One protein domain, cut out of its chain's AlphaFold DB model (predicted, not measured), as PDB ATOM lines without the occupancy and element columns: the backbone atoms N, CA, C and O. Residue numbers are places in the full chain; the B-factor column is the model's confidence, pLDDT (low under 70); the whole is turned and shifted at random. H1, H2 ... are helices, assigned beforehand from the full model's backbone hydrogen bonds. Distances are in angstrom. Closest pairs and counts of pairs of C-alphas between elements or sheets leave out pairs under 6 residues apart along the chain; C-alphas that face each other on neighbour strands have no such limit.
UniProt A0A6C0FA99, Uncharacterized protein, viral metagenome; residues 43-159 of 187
ATOM      1  N   ILE A  43      25.104  15.984  63.391       60.44
ATOM      2  CA  ILE A  43      23.970  16.820  62.998       60.44
ATOM      3  C   ILE A  43      22.805  15.909  62.601       60.44
ATOM      4  O   ILE A  43      22.975  14.954  61.836       60.44
ATOM      5  N   THR A  44      21.625  16.165  63.156       65.88
ATOM      6  CA  THR A  44      20.416  15.445  62.749       65.88
ATOM      7  C   THR A  44      20.004  15.865  61.336       65.88
ATOM      8  O   THR A  44      20.294  16.986  60.911       65.88
ATOM      9  N   SER A  45      19.271  15.015  60.606       67.12
ATOM     10  CA  SER A  45      18.754  15.393  59.281       67.12
ATOM     11  C   SER A  45      17.895  16.659  59.327       67.12
ATOM     12  O   SER A  45      17.904  17.450  58.390       67.12
ATOM     13  N   LYS A  46      17.176  16.880  60.438       74.31
ATOM     14  CA  LYS A  46      16.370  18.084  60.654       74.31
ATOM     15  C   LYS A  46      17.246  19.333  60.723       74.31
ATOM     16  O   LYS A  46      17.037  20.253  59.944       74.31
ATOM     17  N   GLU A  47      18.245  19.342  61.602       72.75
ATOM     18  CA  GLU A  47      19.160  20.481  61.755       72.75
ATOM     19  C   GLU A  47      19.953  20.755  60.477       72.75
ATOM     20  O   GLU A  47      20.176  21.907  60.112       72.75
ATOM     21  N   PHE A  48      20.378  19.702  59.778       73.44
ATOM     22  CA  PHE A  48      21.039  19.843  58.489       73.44
ATOM     23  C   PHE A  48      20.089  20.447  57.444       73.44
ATOM     24  O   PHE A  48      20.451  21.402  56.754       73.44
ATOM     25  N   GLY A  49      18.854  19.946  57.381       75.31
ATOM     26  CA  GLY A  49      17.813  20.463  56.500       75.31
ATOM     27  C   GLY A  49      17.469  21.924  56.764       75.31
ATOM     28  O   GLY A  49      17.355  22.704  55.820       75.31
ATOM     29  N   ASP A  50      17.378  22.319  58.032       82.00
ATOM     30  CA  ASP A  50      17.126  23.705  58.431       82.00
ATOM     31  C   ASP A  50      18.268  24.628  57.994       82.00
ATOM     32  O   ASP A  50      18.011  25.687  57.423       82.00
ATOM     33  N   LYS A  51      19.529  24.200  58.148       81.25
ATOM     34  CA  LYS A  51      20.682  24.977  57.666       81.25
ATOM     35  C   LYS A  51      20.724  25.098  56.143       81.25
ATOM     36  O   LYS A  51      21.074  26.159  55.632       81.25
ATOM     37  N   CYS A  52      20.373  24.047  55.405       80.81
ATOM     38  CA  CYS A  52      20.264  24.117  53.946       80.81
ATOM     39  C   CYS A  52      19.150  25.067  53.505       80.81
ATOM     40  O   CYS A  52      19.392  25.911  52.645       80.81
ATOM     41  N   ARG A  53      17.963  24.978  54.118       85.19
ATOM     42  CA  ARG A  53      16.849  25.903  53.859       85.19
ATOM     43  C   ARG A  53      17.243  27.346  54.147       85.19
ATOM     44  O   ARG A  53      17.008  28.212  53.312       85.19
ATOM     45  N   GLN A  54      17.891  27.596  55.285       87.94
ATOM     46  CA  GLN A  54      18.398  28.922  55.629       87.94
ATOM     47  C   GLN A  54      19.407  29.420  54.590       87.94
ATOM     48  O   GLN A  54      19.248  30.515  54.065       87.94
ATOM     49  N   TRP A  55      20.382  28.592  54.209       86.88
ATOM     50  CA  TRP A  55      21.344  28.959  53.174       86.88
ATOM     51  C   TRP A  55      20.670  29.276  51.834       86.88
ATOM     52  O   TRP A  55      21.020  30.277  51.216       86.88
ATOM     53  N   ALA A  56      19.693  28.479  51.386       87.94
ATOM     54  CA  ALA A  56      18.969  28.766  50.148       87.94
ATOM     55  C   ALA A  56      18.193  30.087  50.236       87.94
ATOM     56  O   ALA A  56      18.281  30.894  49.314       87.94
ATOM     57  N   ASN A  57      17.513  30.359  51.352       90.38
ATOM     58  CA  ASN A  57      16.848  31.645  51.578       90.38
ATOM     59  C   ASN A  57      17.843  32.816  51.511       90.38
ATOM     60  O   ASN A  57      17.579  33.818  50.853       90.38
ATOM     61  N   ASP A  58      19.023  32.661  52.112       89.81
ATOM     62  CA  ASP A  58      20.055  33.701  52.145       89.81
ATOM     63  C   ASP A  58      20.786  33.864  50.804       89.81
ATOM     64  O   ASP A  58      21.421  34.892  50.570       89.81
ATOM     65  N   ASN A  59      20.728  32.872  49.913       90.62
ATOM     66  CA  ASN A  59      21.498  32.837  48.666       90.62
ATOM     67  C   ASN A  59      20.625  32.818  47.412       90.62
ATOM     68  O   ASN A  59      21.152  32.630  46.320       90.62
ATOM     69  N   THR A  60      19.320  33.050  47.526       93.88
ATOM     70  CA  THR A  60      18.420  33.167  46.373       93.88
ATOM     71  C   THR A  60      18.096  34.620  46.047       93.88
ATOM     72  O   THR A  60      18.195  35.511  46.892       93.88
ATOM     73  N   VAL A  61      17.786  34.876  44.775       94.50
ATOM     74  CA  VAL A  61      17.304  36.183  44.317       94.50
ATOM     75  C   VAL A  61      15.990  36.540  45.012       94.50
ATOM     76  O   VAL A  61      15.160  35.671  45.281       94.50
ATOM     77  N   ASP A  62      15.796  37.827  45.274       93.94
ATOM     78  CA  ASP A  62      14.557  38.342  45.850       93.94
ATOM     79  C   ASP A  62      13.389  38.300  44.845       93.94
ATOM     80  O   ASP A  62      13.532  37.922  43.678       93.94
ATOM     81  N   GLU A  63      12.191  38.694  45.283       94.88
ATOM     82  CA  GLU A  63      10.992  38.647  44.435       94.88
ATOM     83  C   GLU A  63      11.094  39.584  43.215       94.88
ATOM     84  O   GLU A  63      10.529  39.291  42.159       94.88
ATOM     85  N   ILE A  64      11.837  40.691  43.323       94.94
ATOM     86  CA  ILE A  64      12.069  41.618  42.207       94.94
ATOM     87  C   ILE A  64      12.951  40.944  41.152       94.94
ATOM     88  O   ILE A  64      12.565  40.873  39.981       94.94
ATOM     89  N   GLY A  65      14.092  40.384  41.566       93.44
ATOM     90  CA  GLY A  65      14.993  39.628  40.703       93.44
ATOM     91  C   GLY A  65      14.301  38.422  40.076       93.44
ATOM     92  O   GLY A  65      14.398  38.203  38.868       93.44
ATOM     93  N   ARG A  66      13.498  37.691  40.853       95.88
ATOM     94  CA  ARG A  66      12.677  36.581  40.357       95.88
ATOM     95  C   ARG A  66      11.716  37.017  39.249       95.88
ATOM     96  O   ARG A  66      11.670  36.376  38.200       95.88
ATOM     97  N   LYS A  67      10.951  38.099  39.445       95.88
ATOM     98  CA  LYS A  67      10.035  38.631  38.415       95.88
ATOM     99  C   LYS A  67      10.786  39.046  37.156       95.88
ATOM    100  O   LYS A  67      10.331  38.750  36.051       95.88
ATOM    101  N   PHE A  68      11.941  39.687  37.315       94.69
ATOM    102  CA  PHE A  68      12.793  40.081  36.198       94.69
ATOM    103  C   PHE A  68      13.294  38.872  35.399       94.69
ATOM    104  O   PHE A  68      13.211  38.869  34.169       94.69
ATOM    105  N   ILE A  69      13.724  37.809  36.078       95.19
ATOM    106  CA  ILE A  69      14.141  36.560  35.434       95.19
ATOM    107  C   ILE A  69      12.982  35.931  34.656       95.19
ATOM    108  O   ILE A  69      13.125  35.610  33.478       95.19
ATOM    109  N   LEU A  70      11.810  35.800  35.284       96.44
ATOM    110  CA  LEU A  70      10.645  35.161  34.666       96.44
ATOM    111  C   LEU A  70      10.060  35.963  33.497       96.44
ATOM    112  O   LEU A  70       9.488  35.365  32.586       96.44
ATOM    113  N   LYS A  71      10.232  37.290  33.475       95.88
ATOM    114  CA  LYS A  71       9.873  38.127  32.321       95.88
ATOM    115  C   LYS A  71      10.689  37.767  31.073       95.88
ATOM    116  O   LYS A  71      10.188  37.903  29.964       95.88
ATOM    117  N   ASN A  72      11.910  37.265  31.257       93.00
ATOM    118  CA  ASN A  72      12.836  36.891  30.187       93.00
ATOM    119  C   ASN A  72      12.881  35.370  29.942       93.00
ATOM    120  O   ASN A  72      13.836  34.856  29.371       93.00
ATOM    121  N   LYS A  73      11.856  34.620  30.367       93.81
ATOM    122  CA  LYS A  73      11.857  33.146  30.314       93.81
ATOM    123  C   LYS A  73      11.907  32.538  28.907       93.81
ATOM    124  O   LYS A  73      12.248  31.368  28.806       93.81
ATOM    125  N   GLU A  74      11.589  33.298  27.860       93.62
ATOM    126  CA  GLU A  74      11.522  32.835  26.460       93.62
ATOM    127  C   GLU A  74      12.848  33.008  25.690       93.62
ATOM    128  O   GLU A  74      12.926  32.732  24.495       93.62
ATOM    129  N   ILE A  75      13.922  33.469  26.345       94.06
ATOM    130  CA  ILE A  75      15.233  33.614  25.688       94.06
ATOM    131  C   ILE A  75      15.838  32.252  25.314       94.06
ATOM    132  O   ILE A  75      15.537  31.220  25.928       94.06
ATOM    133  N   SER A  76      16.728  32.240  24.318       95.00
ATOM    134  CA  SER A  76      17.447  31.025  23.916       95.00
ATOM    135  C   SER A  76      18.330  30.488  25.045       95.00
ATOM    136  O   SER A  76      18.729  31.225  25.944       95.00
ATOM    137  N   ASP A  77      18.669  29.201  24.990       89.62
ATOM    138  CA  ASP A  77      19.443  28.536  26.042       89.62
ATOM    139  C   ASP A  77      20.808  29.204  26.293       89.62
ATOM    140  O   ASP A  77      21.180  29.432  27.441       89.62
ATOM    141  N   GLN A  78      21.529  29.601  25.238       91.56
ATOM    142  CA  GLN A  78      22.808  30.306  25.388       91.56
ATOM    143  C   GLN A  78      22.638  31.657  26.096       91.56
ATOM    144  O   GLN A  78      23.425  32.000  26.979       91.56
ATOM    145  N   HIS A  79      21.600  32.417  25.735       93.62
ATOM    146  CA  HIS A  79      21.303  33.687  26.393       93.62
ATOM    147  C   HIS A  79      20.849  33.475  27.835       93.62
ATOM    148  O   HIS A  79      21.262  34.237  28.701       93.62
ATOM    149  N   LEU A  80      20.078  32.422  28.117       93.94
ATOM    150  CA  LEU A  80      19.687  32.058  29.477       93.94
ATOM    151  C   LEU A  80      20.902  31.729  30.342       93.94
ATOM    152  O   LEU A  80      20.990  32.203  31.472       93.94
ATOM    153  N   PHE A  81      21.848  30.952  29.814       91.12
ATOM    154  CA  PHE A  81      23.082  30.626  30.521       91.12
ATOM    155  C   PHE A  81      23.893  31.882  30.852       91.12
ATOM    156  O   PHE A  81      24.289  32.063  32.005       91.12
ATOM    157  N   ASN A  82      24.100  32.767  29.873       89.94
ATOM    158  CA  ASN A  82      24.820  34.024  30.084       89.94
ATOM    159  C   ASN A  82      24.094  34.904  31.109       89.94
ATOM    160  O   ASN A  82      24.696  35.362  32.073       89.94
ATOM    161  N   PHE A  83      22.779  35.043  30.960       93.06
ATOM    162  CA  PHE A  83      21.937  35.846  31.833       93.06
ATOM    163  C   PHE A  83      21.979  35.382  33.297       93.06
ATOM    164  O   PHE A  83      22.214  36.189  34.195       93.06
ATOM    165  N   LEU A  84      21.813  34.081  33.556       91.88
ATOM    166  CA  LEU A  84      21.903  33.527  34.914       91.88
ATOM    167  C   LEU A  84      23.332  33.596  35.471       91.88
ATOM    168  O   LEU A  84      23.517  33.844  36.664       91.88
ATOM    169  N   THR A  85      24.344  33.429  34.616       91.19
ATOM    170  CA  THR A  85      25.753  33.602  34.996       91.19
ATOM    171  C   THR A  85      26.033  35.030  35.449       91.19
ATOM    172  O   THR A  85      26.698  35.223  36.465       91.19
ATOM    173  N   ASP A  86      25.521  36.026  34.732       90.44
ATOM    174  CA  ASP A  86      25.725  37.435  35.062       90.44
ATOM    175  C   ASP A  86      25.004  37.818  36.355       90.44
ATOM    176  O   ASP A  86      25.579  38.510  37.194       90.44
ATOM    177  N   ILE A  87      23.791  37.304  36.583       90.69
ATOM    178  CA  ILE A  87      23.095  37.465  37.869       90.69
ATOM    179  C   ILE A  87      23.943  36.885  39.003       90.69
ATOM    180  O   ILE A  87      24.195  37.582  39.989       90.69
ATOM    181  N   LEU A  88      24.434  35.652  38.856       88.50
ATOM    182  CA  LEU A  88      25.249  35.005  39.881       88.50
ATOM    183  C   LEU A  88      26.553  35.772  40.140       88.50
ATOM    184  O   LEU A  88      26.927  35.961  41.293       88.50
ATOM    185  N   LYS A  89      27.237  36.252  39.095       87.12
ATOM    186  CA  LYS A  89      28.480  37.028  39.234       87.12
ATOM    187  C   LYS A  89      28.261  38.375  39.917       87.12
ATOM    188  O   LYS A  89      29.076  38.764  40.745       87.12
ATOM    189  N   ASN A  90      27.180  39.074  39.575       90.12
ATOM    190  CA  ASN A  90      26.927  40.425  40.070       90.12
ATOM    191  C   ASN A  90      26.290  40.443  41.463       90.12
ATOM    192  O   ASN A  90      26.486  41.393  42.213       90.12
ATOM    193  N   THR A  91      25.516  39.413  41.813       89.31
ATOM    194  CA  THR A  91      24.742  39.387  43.066       89.31
ATOM    195  C   THR A  91      25.202  38.317  44.051       89.31
ATOM    196  O   THR A  91      24.869  38.386  45.231       89.31
ATOM    197  N   GLY A  92      25.931  37.298  43.586       88.06
ATOM    198  CA  GLY A  92      26.216  36.092  44.365       88.06
ATOM    199  C   GLY A  92      24.985  35.216  44.622       88.06
ATOM    200  O   GLY A  92      25.072  34.287  45.421       88.06
ATOM    201  N   LYS A  93      23.839  35.506  43.988       91.62
ATOM    202  CA  LYS A  93      22.564  34.826  44.237       91.62
ATOM    203  C   LYS A  93      22.214  33.811  43.151       91.62
ATOM    204  O   LYS A  93      22.517  33.979  41.972       91.62
ATOM    205  N   TYR A  94      21.516  32.774  43.584       92.88
ATOM    206  CA  TYR A  94      20.976  31.664  42.812       92.88
ATOM    207  C   TYR A  94      19.465  31.824  42.598       92.88
ATOM    208  O   TYR A  94      18.825  32.723  43.147       92.88
ATOM    209  N   ILE A  95      18.872  30.920  41.822       93.81
ATOM    210  CA  ILE A  95      17.416  30.805  41.685       93.81
ATOM    211  C   ILE A  95      16.872  29.658  42.543       93.81
ATOM    212  O   ILE A  95      17.604  28.751  42.936       93.81
ATOM    213  N   THR A  96      15.569  29.700  42.814       93.00
ATOM    214  CA  THR A  96      14.845  28.585  43.439       93.00
ATOM    215  C   THR A  96      14.448  27.526  42.411       93.00
ATOM    216  O   THR A  96      14.325  27.822  41.217       93.00
ATOM    217  N   ALA A  97      14.145  26.314  42.868       89.69
ATOM    218  CA  ALA A  97      13.645  25.221  42.048       89.69
ATOM    219  C   ALA A  97      12.290  25.571  41.406       89.69
ATOM    220  O   ALA A  97      12.063  25.240  40.246       89.69
ATOM    221  N   ASP A  98      11.416  26.318  42.091       92.12
ATOM    222  CA  ASP A  98      10.172  26.844  41.494       92.12
ATOM    223  C   ASP A  98      10.463  27.757  40.291       92.12
ATOM    224  O   ASP A  98       9.858  27.630  39.223       92.12
ATOM    225  N   THR A  99      11.426  28.667  40.443       94.69
ATOM    226  CA  THR A  99      11.817  29.594  39.373       94.69
ATOM    227  C   THR A  99      12.472  28.839  38.218       94.69
ATOM    228  O   THR A  99      12.116  29.053  37.059       94.69
ATOM    229  N   GLY A 100      13.373  27.904  38.529       93.12
ATOM    230  CA  GLY A 100      14.023  27.037  37.547       93.12
ATOM    231  C   GLY A 100      13.026  26.198  36.749       93.12
ATOM    232  O   GLY A 100      13.153  26.105  35.529       93.12
ATOM    233  N   LEU A 101      11.986  25.663  37.394       92.81
ATOM    234  CA  LEU A 101      10.965  24.861  36.721       92.81
ATOM    235  C   LEU A 101      10.154  25.704  35.733       92.81
ATOM    236  O   LEU A 101       9.860  25.253  34.628       92.81
ATOM    237  N   LYS A 102       9.820  26.948  36.095       94.69
ATOM    238  CA  LYS A 102       9.124  27.885  35.198       94.69
ATOM    239  C   LYS A 102       9.974  28.258  33.985       94.69
ATOM    240  O   LYS A 102       9.443  28.334  32.880       94.69
ATOM    241  N   LEU A 103      11.279  28.449  34.178       94.75
ATOM    242  CA  LEU A 103      12.232  28.681  33.091       94.75
ATOM    243  C   LEU A 103      12.385  27.457  32.181       94.75
ATOM    244  O   LEU A 103      12.467  27.615  30.966       94.75
ATOM    245  N   PHE A 104      12.400  26.248  32.751       93.06
ATOM    246  CA  PHE A 104      12.435  25.000  31.990       93.06
ATOM    247  C   PHE A 104      11.164  24.817  31.153       93.06
ATOM    248  O   PHE A 104      11.252  24.570  29.957       93.06
ATOM    249  N   LYS A 105       9.980  24.996  31.753       92.75
ATOM    250  CA  LYS A 105       8.690  24.811  31.067       92.75
ATOM    251  C   LYS A 105       8.468  25.755  29.885       92.75
ATOM    252  O   LYS A 105       7.709  25.400  28.994       92.75
ATOM    253  N   ALA A 106       9.111  26.923  29.873       93.81
ATOM    254  CA  ALA A 106       9.064  27.833  28.728       93.81
ATOM    255  C   ALA A 106       9.692  27.210  27.466       93.81
ATOM    256  O   ALA A 106       9.215  27.436  26.363       93.81
ATOM    257  N   ASN A 107      10.726  26.377  27.623       92.94
ATOM    258  CA  ASN A 107      11.359  25.669  26.513       92.94
ATOM    259  C   ASN A 107      11.988  24.344  27.009       92.94
ATOM    260  O   ASN A 107      13.165  24.315  27.374       92.94
ATOM    261  N   PRO A 108      11.210  23.249  27.090       90.88
ATOM    262  CA  PRO A 108      11.563  22.051  27.855       90.88
ATOM    263  C   PRO A 108      12.574  21.144  27.134       90.88
ATOM    264  O   PRO A 108      12.280  20.003  26.781       90.88
ATOM    265  N   THR A 109      13.793  21.639  26.929       89.12
ATOM    266  CA  THR A 109      14.910  20.878  26.358       89.12
ATOM    267  C   THR A 109      15.834  20.347  27.452       89.12
ATOM    268  O   THR A 109      15.977  20.934  28.530       89.12
ATOM    269  N   THR A 110      16.532  19.252  27.149       84.62
ATOM    270  CA  THR A 110      17.576  18.694  28.022       84.62
ATOM    271  C   THR A 110      18.644  19.737  28.359       84.62
ATOM    272  O   THR A 110      19.037  19.881  29.515       84.62
ATOM    273  N   ASN A 111      19.076  20.511  27.359       85.06
ATOM    274  CA  ASN A 111      20.098  21.539  27.522       85.06
ATOM    275  C   ASN A 111      19.636  22.673  28.447       85.06
ATOM    276  O   ASN A 111      20.337  23.012  29.400       85.06
ATOM    277  N   ARG A 112      18.427  23.207  28.228       89.06
ATOM    278  CA  ARG A 112      17.858  24.250  29.089       89.06
ATOM    279  C   ARG A 112      17.810  23.804  30.529       89.06
ATOM    280  O   ARG A 112      18.151  24.551  31.438       89.06
ATOM    281  N   GLY A 113      17.400  22.570  30.734       85.62
ATOM    282  CA  GLY A 113      17.289  22.021  32.052       85.62
ATOM    283  C   GLY A 113      18.631  21.755  32.757       85.62
ATOM    284  O   GLY A 113      18.735  22.000  33.957       85.62
ATOM    285  N   HIS A 114      19.692  21.397  32.023       82.25
ATOM    286  CA  HIS A 114      21.064  21.406  32.557       82.25
ATOM    287  C   HIS A 114      21.538  22.810  32.944       82.25
ATOM    288  O   HIS A 114      22.202  22.981  33.974       82.25
ATOM    289  N   ILE A 115      21.170  23.817  32.147       86.75
ATOM    290  CA  ILE A 115      21.452  25.218  32.451       86.75
ATOM    291  C   ILE A 115      20.755  25.603  33.752       86.75
ATOM    292  O   ILE A 115      21.452  25.919  34.710       86.75
ATOM    293  N   VAL A 116      19.421  25.516  33.843       89.88
ATOM    294  CA  VAL A 116      18.712  25.942  35.065       89.88
ATOM    295  C   VAL A 116      19.115  25.135  36.289       89.88
ATOM    296  O   VAL A 116      19.316  25.735  37.340       89.88
ATOM    297  N   GLY A 117      19.328  23.822  36.159       84.38
ATOM    298  CA  GLY A 117      19.830  22.991  37.254       84.38
ATOM    299  C   GLY A 117      21.120  23.548  37.864       84.38
ATOM    300  O   GLY A 117      21.265  23.656  39.076       84.38
ATOM    301  N   SER A 118      22.039  24.037  37.037       83.19
ATOM    302  CA  SER A 118      23.322  24.559  37.520       83.19
ATOM    303  C   SER A 118      23.215  25.822  38.395       83.19
ATOM    304  O   SER A 118      24.193  26.158  39.069       83.19
ATOM    305  N   PHE A 119      22.056  26.495  38.410       88.50
ATOM    306  CA  PHE A 119      21.804  27.739  39.149       88.50
ATOM    307  C   PHE A 119      20.787  27.598  40.296       88.50
ATOM    308  O   PHE A 119      20.406  28.614  40.873       88.50
ATOM    309  N   ILE A 120      20.351  26.384  40.647       87.94
ATOM    310  CA  ILE A 120      19.360  26.163  41.714       87.94
ATOM    311  C   ILE A 120      20.039  25.996  43.082       87.94
ATOM    312  O   ILE A 120      20.915  25.146  43.247       87.94
ATOM    313  N   ALA A 121      19.615  26.785  44.073       86.19
ATOM    314  CA  ALA A 121      20.129  26.717  45.448       86.19
ATOM    315  C   ALA A 121      19.425  25.673  46.334       86.19
ATOM    316  O   ALA A 121      20.034  25.123  47.243       86.19
ATOM    317  N   ASP A 122      18.159  25.388  46.071       85.56
ATOM    318  CA  ASP A 122      17.297  24.437  46.777       85.56
ATOM    319  C   ASP A 122      17.102  23.160  45.943       85.56
ATOM    320  O   ASP A 122      15.995  22.662  45.759       85.56
ATOM    321  N   TRP A 123      18.194  22.603  45.400       78.75
ATOM    322  CA  TRP A 123      18.138  21.490  44.436       78.75
ATOM    323  C   TRP A 123      17.476  20.221  44.990       78.75
ATOM    324  O   TRP A 123      17.067  19.359  44.217       78.75
ATOM    325  N   TRP A 124      17.373  20.071  46.314       75.75
ATOM    326  CA  TRP A 124      16.643  18.961  46.931       75.75
ATOM    327  C   TRP A 124      15.139  19.012  46.616       75.75
ATOM    328  O   TRP A 124      14.512  17.959  46.527       75.75
ATOM    329  N   GLU A 125      14.576  20.198  46.357       79.88
ATOM    330  CA  GLU A 125      13.171  20.372  45.965       79.88
ATOM    331  C   GLU A 125      12.876  19.788  44.576       79.88
ATOM    332  O   GLU A 125      11.753  19.365  44.314       79.88
ATOM    333  N   ILE A 126      13.887  19.672  43.703       75.62
ATOM    334  CA  ILE A 126      13.766  19.002  42.393       75.62
ATOM    335  C   ILE A 126      13.351  17.534  42.577       75.62
ATOM    336  O   ILE A 126      12.558  17.014  41.798       75.62
ATOM    337  N   LYS A 127      13.853  16.889  43.639       65.38
ATOM    338  CA  LYS A 127      13.673  15.457  43.920       65.38
ATOM    339  C   LYS A 127      12.570  15.144  44.918       65.38
ATOM    340  O   LYS A 127      12.377  13.975  45.258       65.38
ATOM    341  N   SER A 128      11.883  16.157  45.443       63.62
ATOM    342  CA  SER A 128      10.833  15.930  46.428       63.62
ATOM    343  C   SER A 128       9.742  15.052  45.807       63.62
ATOM    344  O   SER A 128       9.035  15.454  44.890       63.62
ATOM    345  N   GLN A 129       9.602  13.819  46.305       52.66
ATOM    346  CA  GLN A 129       8.595  12.861  45.825       52.66
ATOM    347  C   GLN A 129       7.159  13.283  46.179       52.66
ATOM    348  O   GLN A 129       6.203  12.644  45.747       52.66
ATOM    349  N   LYS A 130       7.005  14.348  46.977       58.69
ATOM    350  CA  LYS A 130       5.733  14.853  47.506       58.69
ATOM    351  C   LYS A 130       5.335  16.193  46.882       58.69
ATOM    352  O   LYS A 130       4.779  17.050  47.564       58.69
ATOM    353  N   VAL A 131       5.636  16.398  45.603       64.62
ATOM    354  CA  VAL A 131       5.163  17.572  44.858       64.62
ATOM    355  C   VAL A 131       4.018  17.179  43.935       64.62
ATOM    356  O   VAL A 131       4.031  16.100  43.343       64.62
ATOM    357  N   ASN A 132       3.024  18.062  43.815       68.69
ATOM    358  CA  ASN A 132       1.966  17.922  42.817       68.69
ATOM    359  C   ASN A 132       2.581  17.779  41.409       68.69
ATOM    360  O   ASN A 132       3.672  18.297  41.154       68.69
ATOM    361  N   GLU A 133       1.893  17.104  40.484       68.88
ATOM    362  CA  GLU A 133       2.414  16.831  39.132       68.88
ATOM    363  C   GLU A 133       2.847  18.099  38.381       68.88
ATOM    364  O   GLU A 133       3.854  18.099  37.675       68.88
ATOM    365  N   ASP A 134       2.154  19.216  38.598       70.94
ATOM    366  CA  ASP A 134       2.477  20.519  38.022       70.94
ATOM    367  C   ASP A 134       3.792  21.115  38.551       70.94
ATOM    368  O   ASP A 134       4.348  22.022  37.930       70.94
ATOM    369  N   LYS A 135       4.331  20.597  39.653       72.94
ATOM    370  CA  LYS A 135       5.604  21.016  40.256       72.94
ATOM    371  C   LYS A 135       6.709  19.973  40.102       72.94
ATOM    372  O   LYS A 135       7.822  20.183  40.580       72.94
ATOM    373  N   LYS A 136       6.418  18.862  39.425       77.50
ATOM    374  CA  LYS A 136       7.360  17.764  39.242       77.50
ATOM    375  C   LYS A 136       8.383  18.099  38.159       77.50
ATOM    376  O   LYS A 136       8.035  18.516  37.053       77.50
ATOM    377  N   TRP A 137       9.654  17.896  38.484       81.50
ATOM    378  CA  TRP A 137      10.749  18.019  37.529       81.50
ATOM    379  C   TRP A 137      10.874  16.763  36.647       81.50
ATOM    380  O   TRP A 137      10.453  15.675  37.051       81.50
ATOM    381  N   PRO A 138      11.450  16.873  35.434       78.25
ATOM    382  CA  PRO A 138      11.744  15.706  34.609       78.25
ATOM    383  C   PRO A 138      12.738  14.767  35.299       78.25
ATOM    384  O   PRO A 138      13.785  15.211  35.762       78.25
ATOM    385  N   ALA A 139      12.464  13.460  35.273       73.00
ATOM    386  CA  ALA A 139      13.239  12.451  36.008       73.00
ATOM    387  C   ALA A 139      14.748  12.441  35.684       73.00
ATOM    388  O   ALA A 139      15.575  12.124  36.533       73.00
ATOM    389  N   TYR A 140      15.145  12.813  34.462       71.31
ATOM    390  CA  TYR A 140      16.561  12.847  34.080       71.31
ATOM    391  C   TYR A 140      17.353  13.983  34.760       71.31
ATOM    392  O   TYR A 140      18.580  13.911  34.830       71.31
ATOM    393  N   MET A 141      16.677  15.004  35.304       68.56
ATOM    394  CA  MET A 141      17.310  16.075  36.091       68.56
ATOM    395  C   MET A 141      17.739  15.616  37.475       68.56
ATOM    396  O   MET A 141      18.664  16.188  38.057       68.56
ATOM    397  N   ASP A 142      17.133  14.544  37.979       60.53
ATOM    398  CA  ASP A 142      17.479  13.982  39.278       60.53
ATOM    399  C   ASP A 142      18.928  13.457  39.279       60.53
ATOM    400  O   ASP A 142      19.623  13.486  40.299       60.53
ATOM    401  N   CYS A 143      19.442  13.048  38.118       52.47
ATOM    402  CA  CYS A 143      20.792  12.509  37.962       52.47
ATOM    403  C   CYS A 143      21.905  13.562  38.117       52.47
ATOM    404  O   CYS A 143      23.036  13.200  38.448       52.47
ATOM    405  N   TYR A 144      21.614  14.857  37.927       52.69
ATOM    406  CA  TYR A 144      22.642  15.914  37.891       52.69
ATOM    407  C   TYR A 144      23.312  16.180  39.249       52.69
ATOM    408  O   TYR A 144      24.397  16.754  39.326       52.69
ATOM    409  N   TYR A 145      22.700  15.699  40.333       55.12
ATOM    410  CA  TYR A 145      23.127  15.976  41.701       55.12
ATOM    411  C   TYR A 145      23.683  14.732  42.435       55.12
ATOM    412  O   TYR A 145      23.771  14.722  43.650       55.12
ATOM    413  N   GLY A 146      24.112  13.657  41.763       44.59
ATOM    414  CA  GLY A 146      24.854  12.549  42.416       44.59
ATOM    415  C   GLY A 146      24.216  11.972  43.705       44.59
ATOM    416  O   GLY A 146      23.000  11.797  43.772       44.59
ATOM    417  N   PHE A 147      25.034  11.702  44.744       40.78
ATOM    418  CA  PHE A 147      24.614  11.200  46.077       40.78
ATOM    419  C   PHE A 147      23.576  12.091  46.799       40.78
ATOM    420  O   PHE A 147      23.027  11.662  47.812       40.78
ATOM    421  N   TYR A 148      23.216  13.260  46.253       50.56
ATOM    422  CA  TYR A 148      22.028  14.041  46.631       50.56
ATOM    423  C   TYR A 148      20.734  13.382  46.128       50.56
ATOM    424  O   TYR A 148      19.832  14.064  45.663       50.56
ATOM    425  N   GLY A 149      20.670  12.047  46.101       43.78
ATOM    426  CA  GLY A 149      19.560  11.234  45.586       43.78
ATOM    427  C   GLY A 149      18.457  10.959  46.596       43.78
ATOM    428  O   GLY A 149      17.437  10.389  46.229       43.78
ATOM    429  N   LYS A 150      18.660  11.356  47.849       50.62
ATOM    430  CA  LYS A 150      17.663  11.209  48.898       50.62
ATOM    431  C   LYS A 150      17.056  12.568  49.261       50.62
ATOM    432  O   LYS A 150      17.766  13.568  49.120       50.62
ATOM    433  N   PRO A 151      15.801  12.617  49.734       56.78
ATOM    434  CA  PRO A 151      15.240  13.797  50.383       56.78
ATOM    435  C   PRO A 151      16.194  14.328  51.459       56.78
ATOM    436  O   PRO A 151      16.972  13.561  52.034       56.78
ATOM    437  N   ILE A 152      16.163  15.631  51.730       57.56
ATOM    438  CA  ILE A 152      17.058  16.239  52.725       57.56
ATOM    439  C   ILE A 152      16.845  15.646  54.129       57.56
ATOM    440  O   ILE A 152      17.762  15.593  54.946       57.56
ATOM    441  N   GLU A 153      15.651  15.107  54.369       58.50
ATOM    442  CA  GLU A 153      15.229  14.355  55.548       58.50
ATOM    443  C   GLU A 153      16.056  13.079  55.781       58.50
ATOM    444  O   GLU A 153      16.197  12.624  56.917       58.50
ATOM    445  N   ASP A 154      16.668  12.530  54.735       55.59
ATOM    446  CA  ASP A 154      17.471  11.313  54.812       55.59
ATOM    447  C   ASP A 154      18.967  11.601  55.033       55.59
ATOM    448  O   ASP A 154      19.771  10.668  55.152       55.59
ATOM    449  N   TRP A 155      19.381  12.874  55.051       57.88
ATOM    450  CA  TRP A 155      20.792  13.258  55.119       57.88
ATOM    451  C   TRP A 155      21.236  13.358  56.583       57.88
ATOM    452  O   TRP A 155      21.218  14.424  57.189       57.88
ATOM    453  N   SER A 156      21.668  12.228  57.147       50.50
ATOM    454  CA  SER A 156      22.316  12.151  58.464       50.50
ATOM    455  C   SER A 156      23.770  11.691  58.327       50.50
ATOM    456  O   SER A 156      24.094  10.852  57.483       50.50
ATOM    457  N   GLY A 157      24.682  12.241  59.135       47.69
ATOM    458  CA  GLY A 157      26.087  11.837  59.091       47.69
ATOM    459  C   GLY A 157      27.055  12.768  59.826       47.69
ATOM    460  O   GLY A 157      26.648  13.798  60.362       47.69
ATOM    461  N   PRO A 158      28.354  12.410  59.871       37.88
ATOM    462  CA  PRO A 158      29.394  13.260  60.443       37.88
ATOM    463  C   PRO A 158      29.416  14.622  59.736       37.88
ATOM    464  O   PRO A 158      29.212  14.660  58.524       37.88
ATOM    465  N   ASN A 159      29.718  15.690  60.487       40.12
ATOM    466  CA  ASN A 159      29.766  17.133  60.151       40.12
ATOM    467  C   ASN A 159      30.572  17.588  58.894       40.12
ATOM    468  O   ASN A 159      31.084  18.701  58.833       40.12
TER     469      ASN A 159
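Overview. This is residues 43 to 159 of the 187 residues of an uncharacterized protein of viral metagenome (UniProt A0A6C0FA99). Four helices, H2, H4, H5 and H3, run roughly side by side as a loose bundle, with neighbour touching neighbour in that order, and the long helix H1 reaches away from it, touching no helix. H6 and the less well formed H7 pack on the hairpin of H4 and H5, and the tail without a named element, residues 146 to 159, comes back to the first printed residues beside the start of H1. The printed part has 117 residues with seven named helices, H1 to H7 along the chain, and no named strand; its class is all helix. It is compact, with a radius of gyration of the C-alphas of 14.4 A, and spans 41 by 29 by 23 A.

Arrangement. H3, residues 77 to 91, touches H5, residues 110 to 117, with residues 77 to 81 alone; the closest C-alphas are those of Asp 77 and Arg 112, 5.5 A apart. They run the same way at a shallow tilt of 9 degrees. H5 and H4, residues 97 to 106, touch and form a helical hairpin, at a shallow tilt of 26 degrees, opposite ways, with the closest C-alphas, Gly 100 and Val 116, 5.4 A apart. H4 touches H2, residues 63 to 71, at a shallow tilt of 16 degrees, the same way, with the closest C-alphas, Leu 70 and Leu 103, 6.9 A apart. H2 and H3 are near each other, with 5 pairs of C-alphas within 10 A. H7, residues 139 to 145, touches H5 at a steep tilt of 48 degrees, closest at the C-alphas of Gly 113 and Met 141, 7.2 A. H6, residues 123 to 127, touches H7, closest at the C-alphas of Lys 127 and Asp 142, 6.2 A, and only just touches H4, with 3 pairs of C-alphas within 8 A, the closest being Ala 97 and Ile 126, 6.2 A. H1, residues 45 to 59, is apart from H3, H4 and H5, among others. Every O i to N i+4 pair is within hydrogen-bond range in H1, H2, H3, H4 and H5; H6 has 0 of 1 and H7 0 of 3, beside 2 of 2 and 2 of 4 O i to N i+3 pairs.

Along the chain. H1 begins at C-alpha 45, (18.754, 15.393, 59.281), and is 20.6 A long; H3 is 20.9 A, H4 14.3 A, H2 12.2 A, H7 11.9 A, H5 10.4 A and H6 7.5 A. H7 ends at C-alpha 145, (23.127, 15.976, 41.701).

Size, cuts and confidence. The C-alphas of Glu 74 and Pro 158 are the two farthest apart, 43.1 A. The printed part has no cut, and the link from H6 to H7 is long, with 11 residues. The mean pLDDT of the printed part is 80.1, with residues 43 to 45, 127 to 133 and 141 to 159 under 70.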